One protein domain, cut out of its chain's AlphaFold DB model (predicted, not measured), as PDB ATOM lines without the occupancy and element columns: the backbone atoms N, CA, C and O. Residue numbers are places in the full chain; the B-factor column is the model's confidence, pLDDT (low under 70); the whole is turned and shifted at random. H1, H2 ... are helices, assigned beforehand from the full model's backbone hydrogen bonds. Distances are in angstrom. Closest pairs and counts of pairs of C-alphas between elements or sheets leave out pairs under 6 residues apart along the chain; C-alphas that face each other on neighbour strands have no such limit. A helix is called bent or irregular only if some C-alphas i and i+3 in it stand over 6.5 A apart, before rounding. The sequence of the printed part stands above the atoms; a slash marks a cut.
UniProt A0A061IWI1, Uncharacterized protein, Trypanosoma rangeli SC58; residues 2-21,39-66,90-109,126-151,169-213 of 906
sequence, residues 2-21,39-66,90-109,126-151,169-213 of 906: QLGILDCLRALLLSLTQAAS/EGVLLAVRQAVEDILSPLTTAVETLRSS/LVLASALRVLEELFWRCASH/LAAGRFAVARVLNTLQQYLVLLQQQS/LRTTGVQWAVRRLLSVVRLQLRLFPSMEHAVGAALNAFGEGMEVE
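Overview. This is residues 2 to 21, 39 to 66, 90 to 109, 126 to 151 and 169 to 213 of the 906 residues of an uncharacterized protein of Trypanosoma rangeli SC58 (UniProt A0A061IWI1). Two rows of helices are set face to face: H1, H3 and H5 side by side and running the same way, and against them H2, H4 and H6 running back. Together they make an up-and-down bundle, in which H1, H2a, H3, H4, H5 and H6 each run against the one before; H2 is bent, and its second arm, H2b, turns aside and continues over H4. The printed part has 139 residues with six named helices, H1 to H6 in that order along the chain, and no named strand, and its class is all helix. It is compact, with a radius of gyration of the C-alphas of 14.6 A, and spans 47 by 32 by 25 A.

Arrangement. Start with H1, residues 2 to 19. By its hydrogen bonds H2, residues 39 to 66, was assigned as one helix, but it is bent: C-alphas 52 and 55 are 7.1 A apart, and its arms H2a, residues 39 to 52, and H2b, residues 55 to 66, stand at a steep tilt of 56 degrees. H1 and H2a touch, opposite ways at a shallow tilt of 24 degrees; their closest C-alphas, of Leu 13 and Ala 48, are 6.1 A apart. Next look at H3, residues 90 to 108, the hub, which touches four other helices. H1 touches it with residues 2 to 10 alone, the same way at a shallow tilt of 15 degrees, with the C-alphas of Leu 3 and Val 91 closest at 6.1 A. H2b touches it with residues 55 and 56 alone, where the C-alphas of Pro 55 and Leu 92 are closest at 5.8 A. H4, residues 126 to 151, touches H3 with residues 126 to 132 alone, opposite ways at a steep tilt of 39 degrees; the closest C-alphas, of Cys 106 and Leu 126, are 5.9 A apart. With residues 139 to 146 alone H4 touches H2b, where the C-alphas of Val 60 and Tyr 143 are closest at 5.9 A. H5, residues 172 to 187, and H3 touch, the same way at a shallow tilt of 12 degrees; the closest C-alphas, of Ala 93 and Val 174, are 5.0 A apart. H6, residues 193 to 205, is irregular, with C-alphas 194 and 197 at 7.9 A; it forms a helical hairpin with H5, and the C-alphas of Leu 182 and Val 199 are closest at 6.4 A. Among the pairs that stay apart are H1 and H5, and H3 and H6. Every O i to N i+4 pair is within hydrogen-bond range in H1, H2a, H2b, H3, H4 and H5, and 7 of 9 are in H6.

Along the chain. Find C-alpha 2 at (-4.081, -29.747, 56.770); from there H1 runs 25.5 A to C-alpha 19. H2a covers 19.9 A and H2b 16.8 A, while H3 covers 27.4 A. H4 begins at C-alpha 126, (-10.043, -10.049, 39.619), and runs 37.2 A to C-alpha 151. H5 covers 22.4 A, and H6 runs 20.0 A to C-alpha 205 at (8.568, -26.105, 31.287).

Size, cuts and confidence. The two C-alphas farthest apart are those of Ala 19 and Ser 151, at 46.9 A. Four cuts leave gaps between C-alphas: 13.2 A from 21 to 39, 21.7 A from 66 to 90, 9.1 A from 109 to 126 and 16.0 A from 151 to 169. The link from H5 to H6, printed whole, is tight, with 5 residues. The mean pLDDT of the printed part is 76.9; among the 23 residues under 70 are residues 19 to 21, 107 to 109, 189 to 191 and 211 to 213.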
ATOM      1  N   GLN A   2      -4.477 -30.750  57.787       72.12
ATOM      2  CA  GLN A   2      -4.081 -29.747  56.770       72.12
ATOM      3  C   GLN A   2      -5.107 -29.556  55.632       72.12
ATOM      4  O   GLN A   2      -5.401 -28.424  55.273       72.12
ATOM      5  N   LEU A   3      -5.726 -30.635  55.134       73.06
ATOM      6  CA  LEU A   3      -6.825 -30.539  54.155       73.06
ATOM      7  C   LEU A   3      -8.058 -29.807  54.707       73.06
ATOM      8  O   LEU A   3      -8.628 -28.977  54.019       73.06
ATOM      9  N   GLY A   4      -8.415 -30.045  55.973       69.88
ATOM     10  CA  GLY A   4      -9.527 -29.336  56.615       69.88
ATOM     11  C   GLY A   4      -9.239 -27.846  56.825       69.88
ATOM     12  O   GLY A   4     -10.150 -27.036  56.741       69.88
ATOM     13  N   ILE A   5      -7.972 -27.470  57.040       77.94
ATOM     14  CA  ILE A   5      -7.555 -26.058  57.079       77.94
ATOM     15  C   ILE A   5      -7.702 -25.430  55.687       77.94
ATOM     16  O   ILE A   5      -8.232 -24.329  55.581       77.94
ATOM     17  N   LEU A   6      -7.302 -26.135  54.622       80.62
ATOM     18  CA  LEU A   6      -7.504 -25.674  53.244       80.62
ATOM     19  C   LEU A   6      -8.988 -25.530  52.882       80.62
ATOM     20  O   LEU A   6      -9.345 -24.558  52.226       80.62
ATOM     21  N   ASP A   7      -9.854 -26.433  53.342       78.31
ATOM     22  CA  ASP A   7     -11.305 -26.318  53.138       78.31
ATOM     23  C   ASP A   7     -11.889 -25.097  53.871       78.31
ATOM     24  O   ASP A   7     -12.717 -24.375  53.312       78.31
ATOM     25  N   CYS A   8     -11.412 -24.800  55.086       78.31
ATOM     26  CA  CYS A   8     -11.775 -23.577  55.804       78.31
ATOM     27  C   CYS A   8     -11.269 -22.314  55.088       78.31
ATOM     28  O   CYS A   8     -12.015 -21.346  54.967       78.31
ATOM     29  N   LEU A   9     -10.029 -22.323  54.583       79.94
ATOM     30  CA  LEU A   9      -9.454 -21.207  53.822       79.94
ATOM     31  C   LEU A   9     -10.191 -20.986  52.499       79.94
ATOM     32  O   LEU A   9     -10.453 -19.845  52.130       79.94
ATOM     33  N   ARG A  10     -10.596 -22.064  51.820       82.81
ATOM     34  CA  ARG A  10     -11.477 -22.015  50.650       82.81
ATOM     35  C   ARG A  10     -12.810 -21.364  51.007       82.81
ATOM     36  O   ARG A  10     -13.200 -20.406  50.353       82.81
ATOM     37  N   ALA A  11     -13.497 -21.833  52.049       81.81
ATOM     38  CA  ALA A  11     -14.775 -21.254  52.469       81.81
ATOM     39  C   ALA A  11     -14.643 -19.761  52.834       81.81
ATOM     40  O   ALA A  11     -15.490 -18.953  52.451       81.81
ATOM     41  N   LEU A  12     -13.552 -19.385  53.507       81.81
ATOM     42  CA  LEU A  12     -13.248 -18.008  53.886       81.81
ATOM     43  C   LEU A  12     -12.977 -17.125  52.661       81.81
ATOM     44  O   LEU A  12     -13.574 -16.060  52.538       81.81
ATOM     45  N   LEU A  13     -12.157 -17.589  51.717       80.69
ATOM     46  CA  LEU A  13     -11.871 -16.907  50.451       80.69
ATOM     47  C   LEU A  13     -13.156 -16.653  49.649       80.69
ATOM     48  O   LEU A  13     -13.379 -15.546  49.155       80.69
ATOM     49  N   LEU A  14     -14.025 -17.661  49.547       77.44
ATOM     50  CA  LEU A  14     -15.303 -17.545  48.845       77.44
ATOM     51  C   LEU A  14     -16.271 -16.582  49.550       77.44
ATOM     52  O   LEU A  14     -16.926 -15.784  48.888       77.44
ATOM     53  N   SER A  15     -16.312 -16.596  50.882       78.62
ATOM     54  CA  SER A  15     -17.156 -15.683  51.663       78.62
ATOM     55  C   SER A  15     -16.668 -14.233  51.575       78.62
ATOM     56  O   SER A  15     -17.474 -13.321  51.410       78.62
ATOM     57  N   LEU A  16     -15.350 -14.006  51.628       74.00
ATOM     58  CA  LEU A  16     -14.758 -12.671  51.503       74.00
ATOM     59  C   LEU A  16     -14.949 -12.091  50.099       74.00
ATOM     60  O   LEU A  16     -15.281 -10.918  49.956       74.00
ATOM     61  N   THR A  17     -14.780 -12.910  49.059       70.25
ATOM     62  CA  THR A  17     -15.005 -12.478  47.670       70.25
ATOM     63  C   THR A  17     -16.482 -12.208  47.382       70.25
ATOM     64  O   THR A  17     -16.783 -11.255  46.668       70.25
ATOM     65  N   GLN A  18     -17.397 -12.963  47.999       72.19
ATOM     66  CA  GLN A  18     -18.834 -12.706  47.920       72.19
ATOM     67  C   GLN A  18     -19.229 -11.421  48.667       72.19
ATOM     68  O   GLN A  18     -19.902 -10.572  48.083       72.19
ATOM     69  N   ALA A  19     -18.745 -11.218  49.897       65.19
ATOM     70  CA  ALA A  19     -18.993 -10.003  50.682       65.19
ATOM     71  C   ALA A  19     -18.433  -8.735  50.015       65.19
ATOM     72  O   ALA A  19     -19.029  -7.666  50.099       65.19
ATOM     73  N   ALA A  20     -17.313  -8.854  49.299       62.19
ATOM     74  CA  ALA A  20     -16.727  -7.748  48.549       62.19
ATOM     75  C   ALA A  20     -17.485  -7.424  47.241       62.19
ATOM     76  O   ALA A  20     -17.258  -6.370  46.649       62.19
ATOM     77  N   SER A  21     -18.361  -8.328  46.779       58.84
ATOM     78  CA  SER A  21     -19.107  -8.215  45.515       58.84
ATOM     79  C   SER A  21     -20.558  -7.740  45.665       58.84
ATOM     80  O   SER A  21     -21.176  -7.390  44.663       58.84
ATOM     81  N   GLU A  39     -10.542  -1.791  51.503       67.06
ATOM     82  CA  GLU A  39      -9.105  -2.093  51.510       67.06
ATOM     83  C   GLU A  39      -8.763  -3.203  52.513       67.06
ATOM     84  O   GLU A  39      -7.992  -4.109  52.189       67.06
ATOM     85  N   GLY A  40      -9.397  -3.200  53.693       70.75
ATOM     86  CA  GLY A  40      -9.262  -4.268  54.687       70.75
ATOM     87  C   GLY A  40      -9.704  -5.637  54.161       70.75
ATOM     88  O   GLY A  40      -9.003  -6.633  54.353       70.75
ATOM     89  N   VAL A  41     -10.818  -5.693  53.422       70.00
ATOM     90  CA  VAL A  41     -11.303  -6.932  52.788       70.00
ATOM     91  C   VAL A  41     -10.358  -7.402  51.676       70.00
ATOM     92  O   VAL A  41     -10.054  -8.590  51.597       70.00
ATOM     93  N   LEU A  42      -9.819  -6.495  50.854       72.94
ATOM     94  CA  LEU A  42      -8.819  -6.841  49.834       72.94
ATOM     95  C   LEU A  42      -7.518  -7.384  50.444       72.94
ATOM     96  O   LEU A  42      -6.943  -8.335  49.907       72.94
ATOM     97  N   LEU A  43      -7.062  -6.820  51.565       78.38
ATOM     98  CA  LEU A  43      -5.915  -7.334  52.317       78.38
ATOM     99  C   LEU A  43      -6.200  -8.724  52.897       78.38
ATOM    100  O   LEU A  43      -5.363  -9.613  52.763       78.38
ATOM    101  N   ALA A  44      -7.395  -8.948  53.452       78.19
ATOM    102  CA  ALA A  44      -7.808 -10.255  53.962       78.19
ATOM    103  C   ALA A  44      -7.902 -11.317  52.851       78.19
ATOM    104  O   ALA A  44      -7.484 -12.456  53.045       78.19
ATOM    105  N   VAL A  45      -8.388 -10.946  51.660       79.19
ATOM    106  CA  VAL A  45      -8.420 -11.837  50.490       79.19
ATOM    107  C   VAL A  45      -7.007 -12.176  50.018       79.19
ATOM    108  O   VAL A  45      -6.721 -13.340  49.737       79.19
ATOM    109  N   ARG A  46      -6.094 -11.195  49.965       82.00
ATOM    110  CA  ARG A  46      -4.682 -11.448  49.631       82.00
ATOM    111  C   ARG A  46      -4.026 -12.374  50.652       82.00
ATOM    112  O   ARG A  46      -3.370 -13.322  50.236       82.00
ATOM    113  N   GLN A  47      -4.264 -12.153  51.944       83.81
ATOM    114  CA  GLN A  47      -3.758 -13.019  53.009       83.81
ATOM    115  C   GLN A  47      -4.295 -14.448  52.873       83.81
ATOM    116  O   GLN A  47      -3.517 -15.392  52.916       83.81
ATOM    117  N   ALA A  48      -5.591 -14.621  52.606       82.75
ATOM    118  CA  ALA A  48      -6.180 -15.941  52.389       82.75
ATOM    119  C   ALA A  48      -5.554 -16.668  51.185       82.75
ATOM    120  O   ALA A  48      -5.299 -17.869  51.249       82.75
ATOM    121  N   VAL A  49      -5.262 -15.950  50.093       84.31
ATOM    122  CA  VAL A  49      -4.537 -16.502  48.935       84.31
ATOM    123  C   VAL A  49      -3.097 -16.884  49.301       84.31
ATOM    124  O   VAL A  49      -2.632 -17.938  48.870       84.31
ATOM    125  N   GLU A  50      -2.391 -16.074  50.098       85.88
ATOM    126  CA  GLU A  50      -1.047 -16.410  50.594       85.88
ATOM    127  C   GLU A  50      -1.070 -17.641  51.507       85.88
ATOM    128  O   GLU A  50      -0.238 -18.534  51.345       85.88
ATOM    129  N   ASP A  51      -2.063 -17.754  52.387       84.06
ATOM    130  CA  ASP A  51      -2.232 -18.894  53.288       84.06
ATOM    131  C   ASP A  51      -2.552 -20.184  52.510       84.06
ATOM    132  O   ASP A  51      -2.017 -21.250  52.829       84.06
ATOM    133  N   ILE A  52      -3.349 -20.099  51.435       85.94
ATOM    134  CA  ILE A  52      -3.609 -21.215  50.506       85.94
ATOM    135  C   ILE A  52      -2.336 -21.605  49.741       85.94
ATOM    136  O   ILE A  52      -2.105 -22.790  49.503       85.94
ATOM    137  N   LEU A  53      -1.494 -20.636  49.371       85.88
ATOM    138  CA  LEU A  53      -0.219 -20.855  48.677       85.88
ATOM    139  C   LEU A  53       0.942 -21.246  49.601       85.88
ATOM    140  O   LEU A  53       1.976 -21.702  49.107       85.88
ATOM    141  N   SER A  54       0.775 -21.143  50.920       85.50
ATOM    142  CA  SER A  54       1.796 -21.497  51.912       85.50
ATOM    143  C   SER A  54       2.380 -22.914  51.761       85.50
ATOM    144  O   SER A  54       3.590 -23.076  51.952       85.50
ATOM    145  N   PRO A  55       1.626 -23.960  51.347       84.06
ATOM    146  CA  PRO A  55       2.207 -25.279  51.108       84.06
ATOM    147  C   PRO A  55       3.157 -25.283  49.901       84.06
ATOM    148  O   PRO A  55       4.155 -26.001  49.911       84.06
ATOM    149  N   LEU A  56       2.876 -24.471  48.873       82.50
ATOM    150  CA  LEU A  56       3.715 -24.341  47.680       82.50
ATOM    151  C   LEU A  56       5.016 -23.599  48.001       82.50
ATOM    152  O   LEU A  56       6.088 -24.060  47.617       82.50
ATOM    153  N   THR A  57       4.947 -22.493  48.748       84.44
ATOM    154  CA  THR A  57       6.146 -21.747  49.167       84.44
ATOM    155  C   THR A  57       7.024 -22.583  50.093       84.44
ATOM    156  O   THR A  57       8.227 -22.681  49.859       84.44
ATOM    157  N   THR A  58       6.426 -23.286  51.059       82.19
ATOM    158  CA  THR A  58       7.144 -24.175  51.987       82.19
ATOM    159  C   THR A  58       7.819 -25.340  51.248       82.19
ATOM    160  O   THR A  58       8.948 -25.715  51.569       82.19
ATOM    161  N   ALA A  59       7.184 -25.901  50.211       78.75
ATOM    162  CA  ALA A  59       7.789 -26.947  49.379       78.75
ATOM    163  C   ALA A  59       9.021 -26.440  48.599       78.75
ATOM    164  O   ALA A  59      10.029 -27.136  48.510       78.75
ATOM    165  N   VAL A  60       8.985 -25.210  48.083       80.69
ATOM    166  CA  VAL A  60      10.135 -24.604  47.385       80.69
ATOM    167  C   VAL A  60      11.232 -24.168  48.369       80.69
ATOM    168  O   VAL A  60      12.418 -24.305  48.079       80.69
ATOM    169  N   GLU A  61      10.872 -23.682  49.558       81.06
ATOM    170  CA  GLU A  61      11.820 -23.283  50.609       81.06
ATOM    171  C   GLU A  61      12.550 -24.469  51.240       81.06
ATOM    172  O   GLU A  61      13.758 -24.393  51.469       81.06
ATOM    173  N   THR A  62      11.860 -25.589  51.459       75.00
ATOM    174  CA  THR A  62      12.499 -26.835  51.913       75.00
ATOM    175  C   THR A  62      13.526 -27.329  50.892       75.00
ATOM    176  O   THR A  62      14.648 -27.671  51.275       75.00
ATOM    177  N   LEU A  63      13.222 -27.242  49.592       69.50
ATOM    178  CA  LEU A  63      14.192 -27.512  48.525       69.50
ATOM    179  C   LEU A  63      15.360 -26.516  48.534       69.50
ATOM    180  O   LEU A  63      16.514 -26.932  48.463       69.50
ATOM    181  N   ARG A  64      15.102 -25.217  48.706       74.75
ATOM    182  CA  ARG A  64      16.150 -24.185  48.815       74.75
ATOM    183  C   ARG A  64      17.093 -24.424  49.998       74.75
ATOM    184  O   ARG A  64      18.304 -24.291  49.850       74.75
ATOM    185  N   SER A  65      16.555 -24.815  51.154       65.50
ATOM    186  CA  SER A  65      17.340 -25.107  52.362       65.50
ATOM    187  C   SER A  65      18.268 -26.315  52.189       65.50
ATOM    188  O   SER A  65      19.357 -26.339  52.755       65.50
ATOM    189  N   SER A  66      17.881 -27.274  51.339       61.19
ATOM    190  CA  SER A  66      18.719 -28.430  50.998       61.19
ATOM    191  C   SER A  66      19.899 -28.080  50.083       61.19
ATOM    192  O   SER A  66      20.927 -28.745  50.144       61.19
ATOM    193  N   LEU A  90      -0.542 -34.352  48.327       78.50
ATOM    194  CA  LEU A  90      -2.001 -34.249  48.317       78.50
ATOM    195  C   LEU A  90      -2.481 -32.856  48.753       78.50
ATOM    196  O   LEU A  90      -3.387 -32.298  48.141       78.50
ATOM    197  N   VAL A  91      -1.855 -32.289  49.789       81.75
ATOM    198  CA  VAL A  91      -2.167 -30.946  50.304       81.75
ATOM    199  C   VAL A  91      -1.807 -29.896  49.252       81.75
ATOM    200  O   VAL A  91      -2.603 -29.005  48.969       81.75
ATOM    201  N   LEU A  92      -0.662 -30.065  48.590       82.50
ATOM    202  CA  LEU A  92      -0.210 -29.184  47.519       82.50
ATOM    203  C   LEU A  92      -1.137 -29.222  46.291       82.50
ATOM    204  O   LEU A  92      -1.565 -28.176  45.807       82.50
ATOM    205  N   ALA A  93      -1.524 -30.416  45.832       83.56
ATOM    206  CA  ALA A  93      -2.481 -30.570  44.736       83.56
ATOM    207  C   ALA A  93      -3.865 -29.992  45.088       83.56
ATOM    208  O   ALA A  93      -4.516 -29.381  44.239       83.56
ATOM    209  N   SER A  94      -4.314 -30.138  46.341       81.94
ATOM    210  CA  SER A  94      -5.584 -29.561  46.795       81.94
ATOM    211  C   SER A  94      -5.558 -28.031  46.864       81.94
ATOM    212  O   SER A  94      -6.516 -27.402  46.427       81.94
ATOM    213  N   ALA A  95      -4.452 -27.423  47.305       85.19
ATOM    214  CA  ALA A  95      -4.283 -25.971  47.315       85.19
ATOM    215  C   ALA A  95      -4.328 -25.376  45.896       85.19
ATOM    216  O   ALA A  95      -5.032 -24.397  45.649       85.19
ATOM    217  N   LEU A  96      -3.653 -26.018  44.935       87.56
ATOM    218  CA  LEU A  96      -3.689 -25.615  43.524       87.56
ATOM    219  C   LEU A  96      -5.102 -25.721  42.927       87.56
ATOM    220  O   LEU A  96      -5.489 -24.871  42.130       87.56
ATOM    221  N   ARG A  97      -5.907 -26.704  43.352       84.38
ATOM    222  CA  ARG A  97      -7.316 -26.817  42.936       84.38
ATOM    223  C   ARG A  97      -8.221 -25.723  43.503       84.38
ATOM    224  O   ARG A  97      -9.156 -25.317  42.821       84.38
ATOM    225  N   VAL A  98      -7.958 -25.224  44.711       84.25
ATOM    226  CA  VAL A  98      -8.700 -24.072  45.260       84.25
ATOM    227  C   VAL A  98      -8.442 -22.814  44.422       84.25
ATOM    228  O   VAL A  98      -9.361 -22.043  44.155       84.25
ATOM    229  N   LEU A  99      -7.210 -22.630  43.941       85.25
ATOM    230  CA  LEU A  99      -6.873 -21.531  43.029       85.25
ATOM    231  C   LEU A  99      -7.478 -21.720  41.637       85.25
ATOM    232  O   LEU A  99      -7.910 -20.743  41.031       85.25
ATOM    233  N   GLU A 100      -7.556 -22.962  41.152       86.31
ATOM    234  CA  GLU A 100      -8.251 -23.295  39.902       86.31
ATOM    235  C   GLU A 100      -9.712 -22.829  39.962       86.31
ATOM    236  O   GLU A 100     -10.175 -22.138  39.056       86.31
ATOM    237  N   GLU A 101     -10.419 -23.126  41.057       83.19
ATOM    238  CA  GLU A 101     -11.791 -22.657  41.270       83.19
ATOM    239  C   GLU A 101     -11.891 -21.126  41.301       83.19
ATOM    240  O   GLU A 101     -12.812 -20.562  40.709       83.19
ATOM    241  N   LEU A 102     -10.948 -20.441  41.955       81.88
ATOM    242  CA  LEU A 102     -10.923 -18.978  41.977       81.88
ATOM    243  C   LEU A 102     -10.784 -18.395  40.560       81.88
ATOM    244  O   LEU A 102     -11.483 -17.440  40.227       81.88
ATOM    245  N   PHE A 103      -9.949 -18.984  39.697       81.88
ATOM    246  CA  PHE A 103      -9.795 -18.520  38.313       81.88
ATOM    247  C   PHE A 103     -11.029 -18.758  37.451       81.88
ATOM    248  O   PHE A 103     -11.369 -17.900  36.637       81.88
ATOM    249  N   TRP A 104     -11.740 -19.863  37.664       78.81
ATOM    250  CA  TRP A 104     -13.025 -20.084  37.006       78.81
ATOM    251  C   TRP A 104     -14.080 -19.062  37.446       78.81
ATOM    252  O   TRP A 104     -14.800 -18.528  36.606       78.81
ATOM    253  N   ARG A 105     -14.110 -18.678  38.730       73.56
ATOM    254  CA  ARG A 105     -15.020 -17.618  39.212       73.56
ATOM    255  C   ARG A 105     -14.682 -16.245  38.630       73.56
ATOM    256  O   ARG A 105     -15.584 -15.449  38.374       73.56
ATOM    257  N   CYS A 106     -13.399 -15.959  38.393       72.88
ATOM    258  CA  CYS A 106     -12.971 -14.742  37.692       72.88
ATOM    259  C   CYS A 106     -13.534 -14.659  36.270       72.88
ATOM    260  O   CYS A 106     -13.839 -13.564  35.804       72.88
ATOM    261  N   ALA A 107     -13.700 -15.805  35.606       65.50
ATOM    262  CA  ALA A 107     -14.251 -15.894  34.261       65.50
ATOM    263  C   ALA A 107     -15.771 -15.686  34.223       65.50
ATOM    264  O   ALA A 107     -16.269 -14.976  33.354       65.50
ATOM    265  N   SER A 108     -16.510 -16.261  35.178       60.22
ATOM    266  CA  SER A 108     -17.979 -16.202  35.209       60.22
ATOM    267  C   SER A 108     -18.543 -14.813  35.532       60.22
ATOM    268  O   SER A 108     -19.677 -14.515  35.172       60.22
ATOM    269  N   HIS A 109     -17.769 -13.951  36.200       54.88
ATOM    270  CA  HIS A 109     -18.171 -12.574  36.521       54.88
ATOM    271  C   HIS A 109     -17.879 -11.549  35.410       54.88
ATOM    272  O   HIS A 109     -18.275 -10.393  35.537       54.88
ATOM    273  N   LEU A 126     -11.056 -10.178  40.680       73.19
ATOM    274  CA  LEU A 126     -10.043 -10.049  39.619       73.19
ATOM    275  C   LEU A 126      -8.683  -9.624  40.185       73.19
ATOM    276  O   LEU A 126      -7.650 -10.141  39.753       73.19
ATOM    277  N   ALA A 127      -8.675  -8.733  41.181       73.31
ATOM    278  CA  ALA A 127      -7.460  -8.341  41.893       73.31
ATOM    279  C   ALA A 127      -6.839  -9.529  42.658       73.31
ATOM    280  O   ALA A 127      -5.623  -9.732  42.610       73.31
ATOM    281  N   ALA A 128      -7.669 -10.358  43.301       74.81
ATOM    282  CA  ALA A 128      -7.245 -11.594  43.959       74.81
ATOM    283  C   ALA A 128      -6.694 -12.627  42.965       74.81
ATOM    284  O   ALA A 128      -5.646 -13.225  43.212       74.81
ATOM    285  N   GLY A 129      -7.346 -12.785  41.808       79.81
ATOM    286  CA  GLY A 129      -6.878 -13.643  40.721       79.81
ATOM    287  C   GLY A 129      -5.510 -13.221  40.188       79.81
ATOM    288  O   GLY A 129      -4.589 -14.033  40.141       79.81
ATOM    289  N   ARG A 130      -5.322 -11.932  39.875       80.75
ATOM    290  CA  ARG A 130      -4.016 -11.398  39.438       80.75
ATOM    291  C   ARG A 130      -2.916 -11.673  40.450       80.75
ATOM    292  O   ARG A 130      -1.830 -12.119  40.081       80.75
ATOM    293  N   PHE A 131      -3.212 -11.428  41.722       82.44
ATOM    294  CA  PHE A 131      -2.276 -11.656  42.810       82.44
ATOM    295  C   PHE A 131      -1.902 -13.141  42.952       82.44
ATOM    296  O   PHE A 131      -0.717 -13.468  43.044       82.44
ATOM    297  N   ALA A 132      -2.884 -14.045  42.877       84.56
ATOM    298  CA  ALA A 132      -2.661 -15.488  42.914       84.56
ATOM    299  C   ALA A 132      -1.778 -15.973  41.751       84.56
ATOM    300  O   ALA A 132      -0.794 -16.672  41.988       84.56
ATOM    301  N   VAL A 133      -2.071 -15.565  40.506       84.44
ATOM    302  CA  VAL A 133      -1.262 -15.938  39.326       84.44
ATOM    303  C   VAL A 133       0.174 -15.441  39.475       84.44
ATOM    304  O   VAL A 133       1.113 -16.203  39.253       84.44
ATOM    305  N   ALA A 134       0.365 -14.186  39.892       84.56
ATOM    306  CA  ALA A 134       1.696 -13.615  40.079       84.56
ATOM    307  C   ALA A 134       2.522 -14.386  41.118       84.56
ATOM    308  O   ALA A 134       3.701 -14.667  40.895       84.56
ATOM    309  N   ARG A 135       1.904 -14.776  42.239       84.88
ATOM    310  CA  ARG A 135       2.569 -15.562  43.287       84.88
ATOM    311  C   ARG A 135       2.883 -16.990  42.841       84.88
ATOM    312  O   ARG A 135       3.989 -17.467  43.103       84.88
ATOM    313  N   VAL A 136       1.972 -17.652  42.128       86.00
ATOM    314  CA  VAL A 136       2.209 -18.989  41.558       86.00
ATOM    315  C   VAL A 136       3.354 -18.957  40.546       86.00
ATOM    316  O   VAL A 136       4.276 -19.760  40.637       86.00
ATOM    317  N   LEU A 137       3.364 -18.002  39.615       84.12
ATOM    318  CA  LEU A 137       4.431 -17.915  38.614       84.12
ATOM    319  C   LEU A 137       5.789 -17.593  39.243       84.12
ATOM    320  O   LEU A 137       6.780 -18.213  38.874       84.12
ATOM    321  N   ASN A 138       5.842 -16.696  40.233       86.06
ATOM    322  CA  ASN A 138       7.087 -16.385  40.941       86.06
ATOM    323  C   ASN A 138       7.624 -17.609  41.709       86.06
ATOM    324  O   ASN A 138       8.811 -17.918  41.645       86.06
ATOM    325  N   THR A 139       6.758 -18.361  42.393       83.62
ATOM    326  CA  THR A 139       7.171 -19.579  43.119       83.62
ATOM    327  C   THR A 139       7.624 -20.699  42.180       83.62
ATOM    328  O   THR A 139       8.647 -21.333  42.443       83.62
ATOM    329  N   LEU A 140       6.946 -20.897  41.046       84.12
ATOM    330  CA  LEU A 140       7.374 -21.843  40.009       84.12
ATOM    331  C   LEU A 140       8.684 -21.412  39.341       84.12
ATOM    332  O   LEU A 140       9.552 -22.247  39.104       84.12
ATOM    333  N   GLN A 141       8.873 -20.116  39.088       84.62
ATOM    334  CA  GLN A 141      10.134 -19.585  38.571       84.62
ATOM    335  C   GLN A 141      11.282 -19.838  39.556       84.62
ATOM    336  O   GLN A 141      12.342 -20.307  39.150       84.62
ATOM    337  N   GLN A 142      11.072 -19.592  40.853       84.19
ATOM    338  CA  GLN A 142      12.060 -19.901  41.892       84.19
ATOM    339  C   GLN A 142      12.393 -21.396  41.942       84.19
ATOM    340  O   GLN A 142      13.558 -21.753  42.093       84.19
ATOM    341  N   TYR A 143      11.395 -22.265  41.783       81.62
ATOM    342  CA  TYR A 143      11.599 -23.709  41.704       81.62
ATOM    343  C   TYR A 143      12.428 -24.117  40.476       81.62
ATOM    344  O   TYR A 143      13.382 -24.879  40.612       81.62
ATOM    345  N   LEU A 144      12.130 -23.569  39.293       80.00
ATOM    346  CA  LEU A 144      12.893 -23.844  38.070       80.00
ATOM    347  C   LEU A 144      14.347 -23.361  38.173       80.00
ATOM    348  O   LEU A 144      15.257 -24.071  37.750       80.00
ATOM    349  N   VAL A 145      14.584 -22.199  38.795       81.75
ATOM    350  CA  VAL A 145      15.942 -21.699  39.072       81.75
ATOM    351  C   VAL A 145      16.689 -22.631  40.031       81.75
ATOM    352  O   VAL A 145      17.854 -22.932  39.786       81.75
ATOM    353  N   LEU A 146      16.031 -23.142  41.078       78.00
ATOM    354  CA  LEU A 146      16.632 -24.112  42.004       78.00
ATOM    355  C   LEU A 146      16.943 -25.449  41.324       78.00
ATOM    356  O   LEU A 146      18.011 -26.010  41.549       78.00
ATOM    357  N   LEU A 147      16.058 -25.944  40.453       74.38
ATOM    358  CA  LEU A 147      16.319 -27.134  39.641       74.38
ATOM    359  C   LEU A 147      17.514 -26.932  38.704       74.38
ATOM    360  O   LEU A 147      18.350 -27.826  38.561       74.38
ATOM    361  N   GLN A 148      17.616 -25.755  38.087       72.94
ATOM    362  CA  GLN A 148      18.739 -25.408  37.228       72.94
ATOM    363  C   GLN A 148      20.044 -25.328  38.034       72.94
ATOM    364  O   GLN A 148      21.040 -25.916  37.615       72.94
ATOM    365  N   GLN A 149      20.034 -24.702  39.214       71.94
ATOM    366  CA  GLN A 149      21.183 -24.653  40.130       71.94
ATOM    367  C   GLN A 149      21.611 -26.050  40.589       71.94
ATOM    368  O   GLN A 149      22.781 -26.389  40.446       71.94
ATOM    369  N   GLN A 150      20.676 -26.911  41.005       66.75
ATOM    370  CA  GLN A 150      20.964 -28.306  41.357       66.75
ATOM    371  C   GLN A 150      21.551 -29.097  40.180       66.75
ATOM    372  O   GLN A 150      22.455 -29.913  40.365       66.75
ATOM    373  N   SER A 151      21.063 -28.858  38.958       62.00
ATOM    374  CA  SER A 151      21.623 -29.496  37.762       62.00
ATOM    375  C   SER A 151      23.066 -29.049  37.500       62.00
ATOM    376  O   SER A 151      23.902 -29.877  37.146       62.00
ATOM    377  N   LEU A 169       7.029 -31.428  44.400       72.81
ATOM    378  CA  LEU A 169       6.639 -30.814  43.124       72.81
ATOM    379  C   LEU A 169       6.926 -31.715  41.916       72.81
ATOM    380  O   LEU A 169       6.294 -31.543  40.876       72.81
ATOM    381  N   ARG A 170       7.807 -32.716  42.057       73.81
ATOM    382  CA  ARG A 170       8.032 -33.763  41.040       73.81
ATOM    383  C   ARG A 170       6.973 -34.857  41.018       73.81
ATOM    384  O   ARG A 170       6.971 -35.681  40.110       73.81
ATOM    385  N   THR A 171       6.083 -34.901  42.004       78.75
ATOM    386  CA  THR A 171       5.030 -35.917  42.018       78.75
ATOM    387  C   THR A 171       4.023 -35.663  40.897       78.75
ATOM    388  O   THR A 171       3.585 -34.534  40.672       78.75
ATOM    389  N   THR A 172       3.626 -36.730  40.204       69.12
ATOM    390  CA  THR A 172       2.758 -36.663  39.016       69.12
ATOM    391  C   THR A 172       1.444 -35.929  39.289       69.12
ATOM    392  O   THR A 172       1.022 -35.104  38.484       69.12
ATOM    393  N   GLY A 173       0.830 -36.152  40.456       71.88
ATOM    394  CA  GLY A 173      -0.409 -35.477  40.852       71.88
ATOM    395  C   GLY A 173      -0.266 -33.961  41.031       71.88
ATOM    396  O   GLY A 173      -1.187 -33.217  40.695       71.88
ATOM    397  N   VAL A 174       0.886 -33.486  41.513       79.12
ATOM    398  CA  VAL A 174       1.156 -32.051  41.677       79.12
ATOM    399  C   VAL A 174       1.523 -31.415  40.338       79.12
ATOM    400  O   VAL A 174       0.990 -30.357  40.017       79.12
ATOM    401  N   GLN A 175       2.353 -32.072  39.522       80.31
ATOM    402  CA  GLN A 175       2.675 -31.599  38.170       80.31
ATOM    403  C   GLN A 175       1.416 -31.465  37.310       80.31
ATOM    404  O   GLN A 175       1.220 -30.454  36.639       80.31
ATOM    405  N   TRP A 176       0.514 -32.443  37.395       78.25
ATOM    406  CA  TRP A 176      -0.783 -32.399  36.730       78.25
ATOM    407  C   TRP A 176      -1.647 -31.229  37.225       78.25
ATOM    408  O   TRP A 176      -2.214 -30.499  36.414       78.25
ATOM    409  N   ALA A 177      -1.698 -30.986  38.539       82.00
ATOM    410  CA  ALA A 177      -2.431 -29.853  39.107       82.00
ATOM    411  C   ALA A 177      -1.854 -28.492  38.665       82.00
ATOM    412  O   ALA A 177      -2.620 -27.587  38.339       82.00
ATOM    413  N   VAL A 178      -0.525 -28.354  38.586       83.88
ATOM    414  CA  VAL A 178       0.148 -27.144  38.076       83.88
ATOM    415  C   VAL A 178      -0.184 -26.913  36.602       83.88
ATOM    416  O   VAL A 178      -0.587 -25.811  36.232       83.88
ATOM    417  N   ARG A 179      -0.071 -27.944  35.755       83.38
ATOM    418  CA  ARG A 179      -0.399 -27.848  34.322       83.38
ATOM    419  C   ARG A 179      -1.854 -27.466  34.095       83.38
ATOM    420  O   ARG A 179      -2.139 -26.597  33.275       83.38
ATOM    421  N   ARG A 180      -2.766 -28.090  34.840       82.00
ATOM    422  CA  ARG A 180      -4.199 -27.805  34.776       82.00
ATOM    423  C   ARG A 180      -4.492 -26.363  35.188       82.00
ATOM    424  O   ARG A 180      -5.129 -25.646  34.426       82.00
ATOM    425  N   LEU A 181      -3.936 -25.906  36.311       85.69
ATOM    426  CA  LEU A 181      -4.066 -24.525  36.779       85.69
ATOM    427  C   LEU A 181      -3.570 -23.512  35.737       85.69
ATOM    428  O   LEU A 181      -4.286 -22.581  35.384       85.69
ATOM    429  N   LEU A 182      -2.360 -23.713  35.207       84.38
ATOM    430  CA  LEU A 182      -1.769 -22.835  34.194       84.38
ATOM    431  C   LEU A 182      -2.550 -22.852  32.873       84.38
ATOM    432  O   LEU A 182      -2.608 -21.837  32.184       84.38
ATOM    433  N   SER A 183      -3.181 -23.975  32.531       84.38
ATOM    434  CA  SER A 183      -4.037 -24.086  31.346       84.38
ATOM    435  C   SER A 183      -5.344 -23.310  31.516       84.38
ATOM    436  O   SER A 183      -5.757 -22.615  30.592       84.38
ATOM    437  N   VAL A 184      -5.940 -23.321  32.714       81.94
ATOM    438  CA  VAL A 184      -7.081 -22.449  33.050       81.94
ATOM    439  C   VAL A 184      -6.675 -20.978  32.974       81.94
ATOM    440  O   VAL A 184      -7.362 -20.184  32.338       81.94
ATOM    441  N   VAL A 185      -5.518 -20.605  33.530       80.81
ATOM    442  CA  VAL A 185      -4.999 -19.230  33.421       80.81
ATOM    443  C   VAL A 185      -4.758 -18.841  31.957       80.81
ATOM    444  O   VAL A 185      -5.074 -17.716  31.575       80.81
ATOM    445  N   ARG A 186      -4.270 -19.769  31.116       80.75
ATOM    446  CA  ARG A 186      -4.091 -19.566  29.669       80.75
ATOM    447  C   ARG A 186      -5.419 -19.298  28.949       80.75
ATOM    448  O   ARG A 186      -5.483 -18.410  28.104       80.75
ATOM    449  N   LEU A 187      -6.479 -20.032  29.287       75.75
ATOM    450  CA  LEU A 187      -7.823 -19.796  28.742       75.75
ATOM    451  C   LEU A 187      -8.373 -18.419  29.154       75.75
ATOM    452  O   LEU A 187      -9.101 -17.789  28.391       75.75
ATOM    453  N   GLN A 188      -7.965 -17.925  30.325       73.81
ATOM    454  CA  GLN A 188      -8.407 -16.655  30.906       73.81
ATOM    455  C   GLN A 188      -7.435 -15.480  30.679       73.81
ATOM    456  O   GLN A 188      -7.555 -14.444  31.336       73.81
ATOM    457  N   LEU A 189      -6.493 -15.577  29.729       69.38
ATOM    458  CA  LEU A 189      -5.484 -14.529  29.477       69.38
ATOM    459  C   LEU A 189      -6.071 -13.163  29.110       69.38
ATOM    460  O   LEU A 189      -5.443 -12.140  29.375       69.38
ATOM    461  N   ARG A 190      -7.304 -13.122  28.587       66.75
ATOM    462  CA  ARG A 190      -8.038 -11.870  28.338       66.75
ATOM    463  C   ARG A 190      -8.243 -11.038  29.613       66.75
ATOM    464  O   ARG A 190      -8.331  -9.819  29.529       66.75
ATOM    465  N   LEU A 191      -8.280 -11.677  30.784       62.72
ATOM    466  CA  LEU A 191      -8.409 -11.024  32.094       62.72
ATOM    467  C   LEU A 191      -7.047 -10.569  32.664       62.72
ATOM    468  O   LEU A 191      -6.992  -9.681  33.527       62.72
ATOM    469  N   PHE A 192      -5.947 -11.157  32.169       70.06
ATOM    470  CA  PHE A 192      -4.577 -11.007  32.681       70.06
ATOM    471  C   PHE A 192      -3.528 -10.843  31.552       70.06
ATOM    472  O   PHE A 192      -2.560 -11.608  31.495       70.06
ATOM    473  N   PRO A 193      -3.668  -9.846  30.658       64.44
ATOM    474  CA  PRO A 193      -2.851  -9.748  29.443       64.44
ATOM    475  C   PRO A 193      -1.349  -9.559  29.715       64.44
ATOM    476  O   PRO A 193      -0.515  -9.986  28.926       64.44
ATOM    477  N   SER A 194      -0.970  -8.982  30.861       70.69
ATOM    478  CA  SER A 194       0.437  -8.777  31.241       70.69
ATOM    479  C   SER A 194       1.203 -10.066  31.578       70.69
ATOM    480  O   SER A 194       2.425 -10.020  31.709       70.69
ATOM    481  N   MET A 195       0.516 -11.205  31.721       72.38
ATOM    482  CA  MET A 195       1.094 -12.464  32.215       72.38
ATOM    483  C   MET A 195       1.205 -13.555  31.138       72.38
ATOM    484  O   MET A 195       1.701 -14.645  31.422       72.38
ATOM    485  N   GLU A 196       0.791 -13.273  29.900       75.12
ATOM    486  CA  GLU A 196       0.725 -14.236  28.789       75.12
ATOM    487  C   GLU A 196       2.055 -14.952  28.523       75.12
ATOM    488  O   GLU A 196       2.116 -16.184  28.512       75.12
ATOM    489  N   HIS A 197       3.147 -14.196  28.394       76.06
ATOM    490  CA  HIS A 197       4.465 -14.768  28.121       76.06
ATOM    491  C   HIS A 197       4.990 -15.636  29.275       76.06
ATOM    492  O   HIS A 197       5.611 -16.671  29.034       76.06
ATOM    493  N   ALA A 198       4.714 -15.252  30.524       74.81
ATOM    494  CA  ALA A 198       5.160 -15.991  31.704       74.81
ATOM    495  C   ALA A 198       4.383 -17.307  31.886       74.81
ATOM    496  O   ALA A 198       4.977 -18.340  32.196       74.81
ATOM    497  N   VAL A 199       3.071 -17.297  31.628       77.44
ATOM    498  CA  VAL A 199       2.223 -18.502  31.654       77.44
ATOM    499  C   VAL A 199       2.606 -19.461  30.523       77.44
ATOM    500  O   VAL A 199       2.713 -20.664  30.756       77.44
ATOM    501  N   GLY A 200       2.875 -18.941  29.320       74.75
ATOM    502  CA  GLY A 200       3.355 -19.743  28.191       74.75
ATOM    503  C   GLY A 200       4.701 -20.419  28.473       74.75
ATOM    504  O   GLY A 200       4.844 -21.621  28.260       74.75
ATOM    505  N   ALA A 201       5.665 -19.677  29.027       75.19
ATOM    506  CA  ALA A 201       6.964 -20.228  29.415       75.19
ATOM    507  C   ALA A 201       6.843 -21.304  30.509       75.19
ATOM    508  O   ALA A 201       7.494 -22.346  30.422       75.19
ATOM    509  N   ALA A 202       5.977 -21.090  31.506       74.25
ATOM    510  CA  ALA A 202       5.721 -22.075  32.553       74.25
ATOM    511  C   ALA A 202       5.068 -23.353  31.993       74.25
ATOM    512  O   ALA A 202       5.515 -24.452  32.304       74.25
ATOM    513  N   LEU A 203       4.068 -23.244  31.114       77.19
ATOM    514  CA  LEU A 203       3.452 -24.417  30.480       77.19
ATOM    515  C   LEU A 203       4.457 -25.235  29.661       77.19
ATOM    516  O   LEU A 203       4.438 -26.461  29.735       77.19
ATOM    517  N   ASN A 204       5.369 -24.576  28.947       77.12
ATOM    518  CA  ASN A 204       6.422 -25.263  28.196       77.12
ATOM    519  C   ASN A 204       7.399 -26.008  29.122       77.12
ATOM    520  O   ASN A 204       7.831 -27.108  28.796       77.12
ATOM    521  N   ALA A 205       7.706 -25.452  30.299       73.38
ATOM    522  CA  ALA A 205       8.568 -26.105  31.287       73.38
ATOM    523  C   ALA A 205       7.907 -27.320  31.970       73.38
ATOM    524  O   ALA A 205       8.607 -28.236  32.396       73.38
ATOM    525  N   PHE A 206       6.574 -27.342  32.069       73.06
ATOM    526  CA  PHE A 206       5.816 -28.393  32.757       73.06
ATOM    527  C   PHE A 206       5.077 -29.365  31.814       73.06
ATOM    528  O   PHE A 206       4.311 -30.192  32.298       73.06
ATOM    529  N   GLY A 207       5.324 -29.336  30.497       63.53
ATOM    530  CA  GLY A 207       4.866 -30.378  29.561       63.53
ATOM    531  C   GLY A 207       3.687 -30.017  28.651       63.53
ATOM    532  O   GLY A 207       2.965 -30.918  28.242       63.53
ATOM    533  N   GLU A 208       3.511 -28.736  28.322       72.25
ATOM    534  CA  GLU A 208       2.468 -28.170  27.447       72.25
ATOM    535  C   GLU A 208       1.048 -28.121  28.046       72.25
ATOM    536  O   GLU A 208       0.715 -28.776  29.045       72.25
ATOM    537  N   GLY A 209       0.225 -27.250  27.447       66.19
ATOM    538  CA  GLY A 209      -1.134 -26.930  27.889       66.19
ATOM    539  C   GLY A 209      -2.103 -28.105  27.774       66.19
ATOM    540  O   GLY A 209      -1.947 -28.980  26.931       66.19
ATOM    541  N   MET A 210      -3.109 -28.105  28.640       70.81
ATOM    542  CA  MET A 210      -4.180 -29.095  28.682       70.81
ATOM    543  C   MET A 210      -5.512 -28.444  28.315       70.81
ATOM    544  O   MET A 210      -5.752 -27.284  28.651       70.81
ATOM    545  N   GLU A 211      -6.406 -29.196  27.686       68.25
ATOM    546  CA  GLU A 211      -7.804 -28.784  27.575       68.25
ATOM    547  C   GLU A 211      -8.475 -28.952  28.944       68.25
ATOM    548  O   GLU A 211      -8.468 -30.037  29.530       68.25
ATOM    549  N   VAL A 212      -8.994 -27.854  29.500       65.69
ATOM    550  CA  VAL A 212      -9.632 -27.835  30.822       65.69
ATOM    551  C   VAL A 212     -10.992 -27.163  30.703       65.69
ATOM    552  O   VAL A 212     -11.082 -26.006  30.300       65.69
ATOM    553  N   GLU A 213     -12.048 -27.890  31.059       59.41
ATOM    554  CA  GLU A 213     -13.422 -27.380  31.083       59.41
ATOM    555  C   GLU A 213     -13.767 -26.711  32.421       59.41
ATOM    556  O   GLU A 213     -13.215 -27.075  33.465       59.41
TER     557      GLU A 213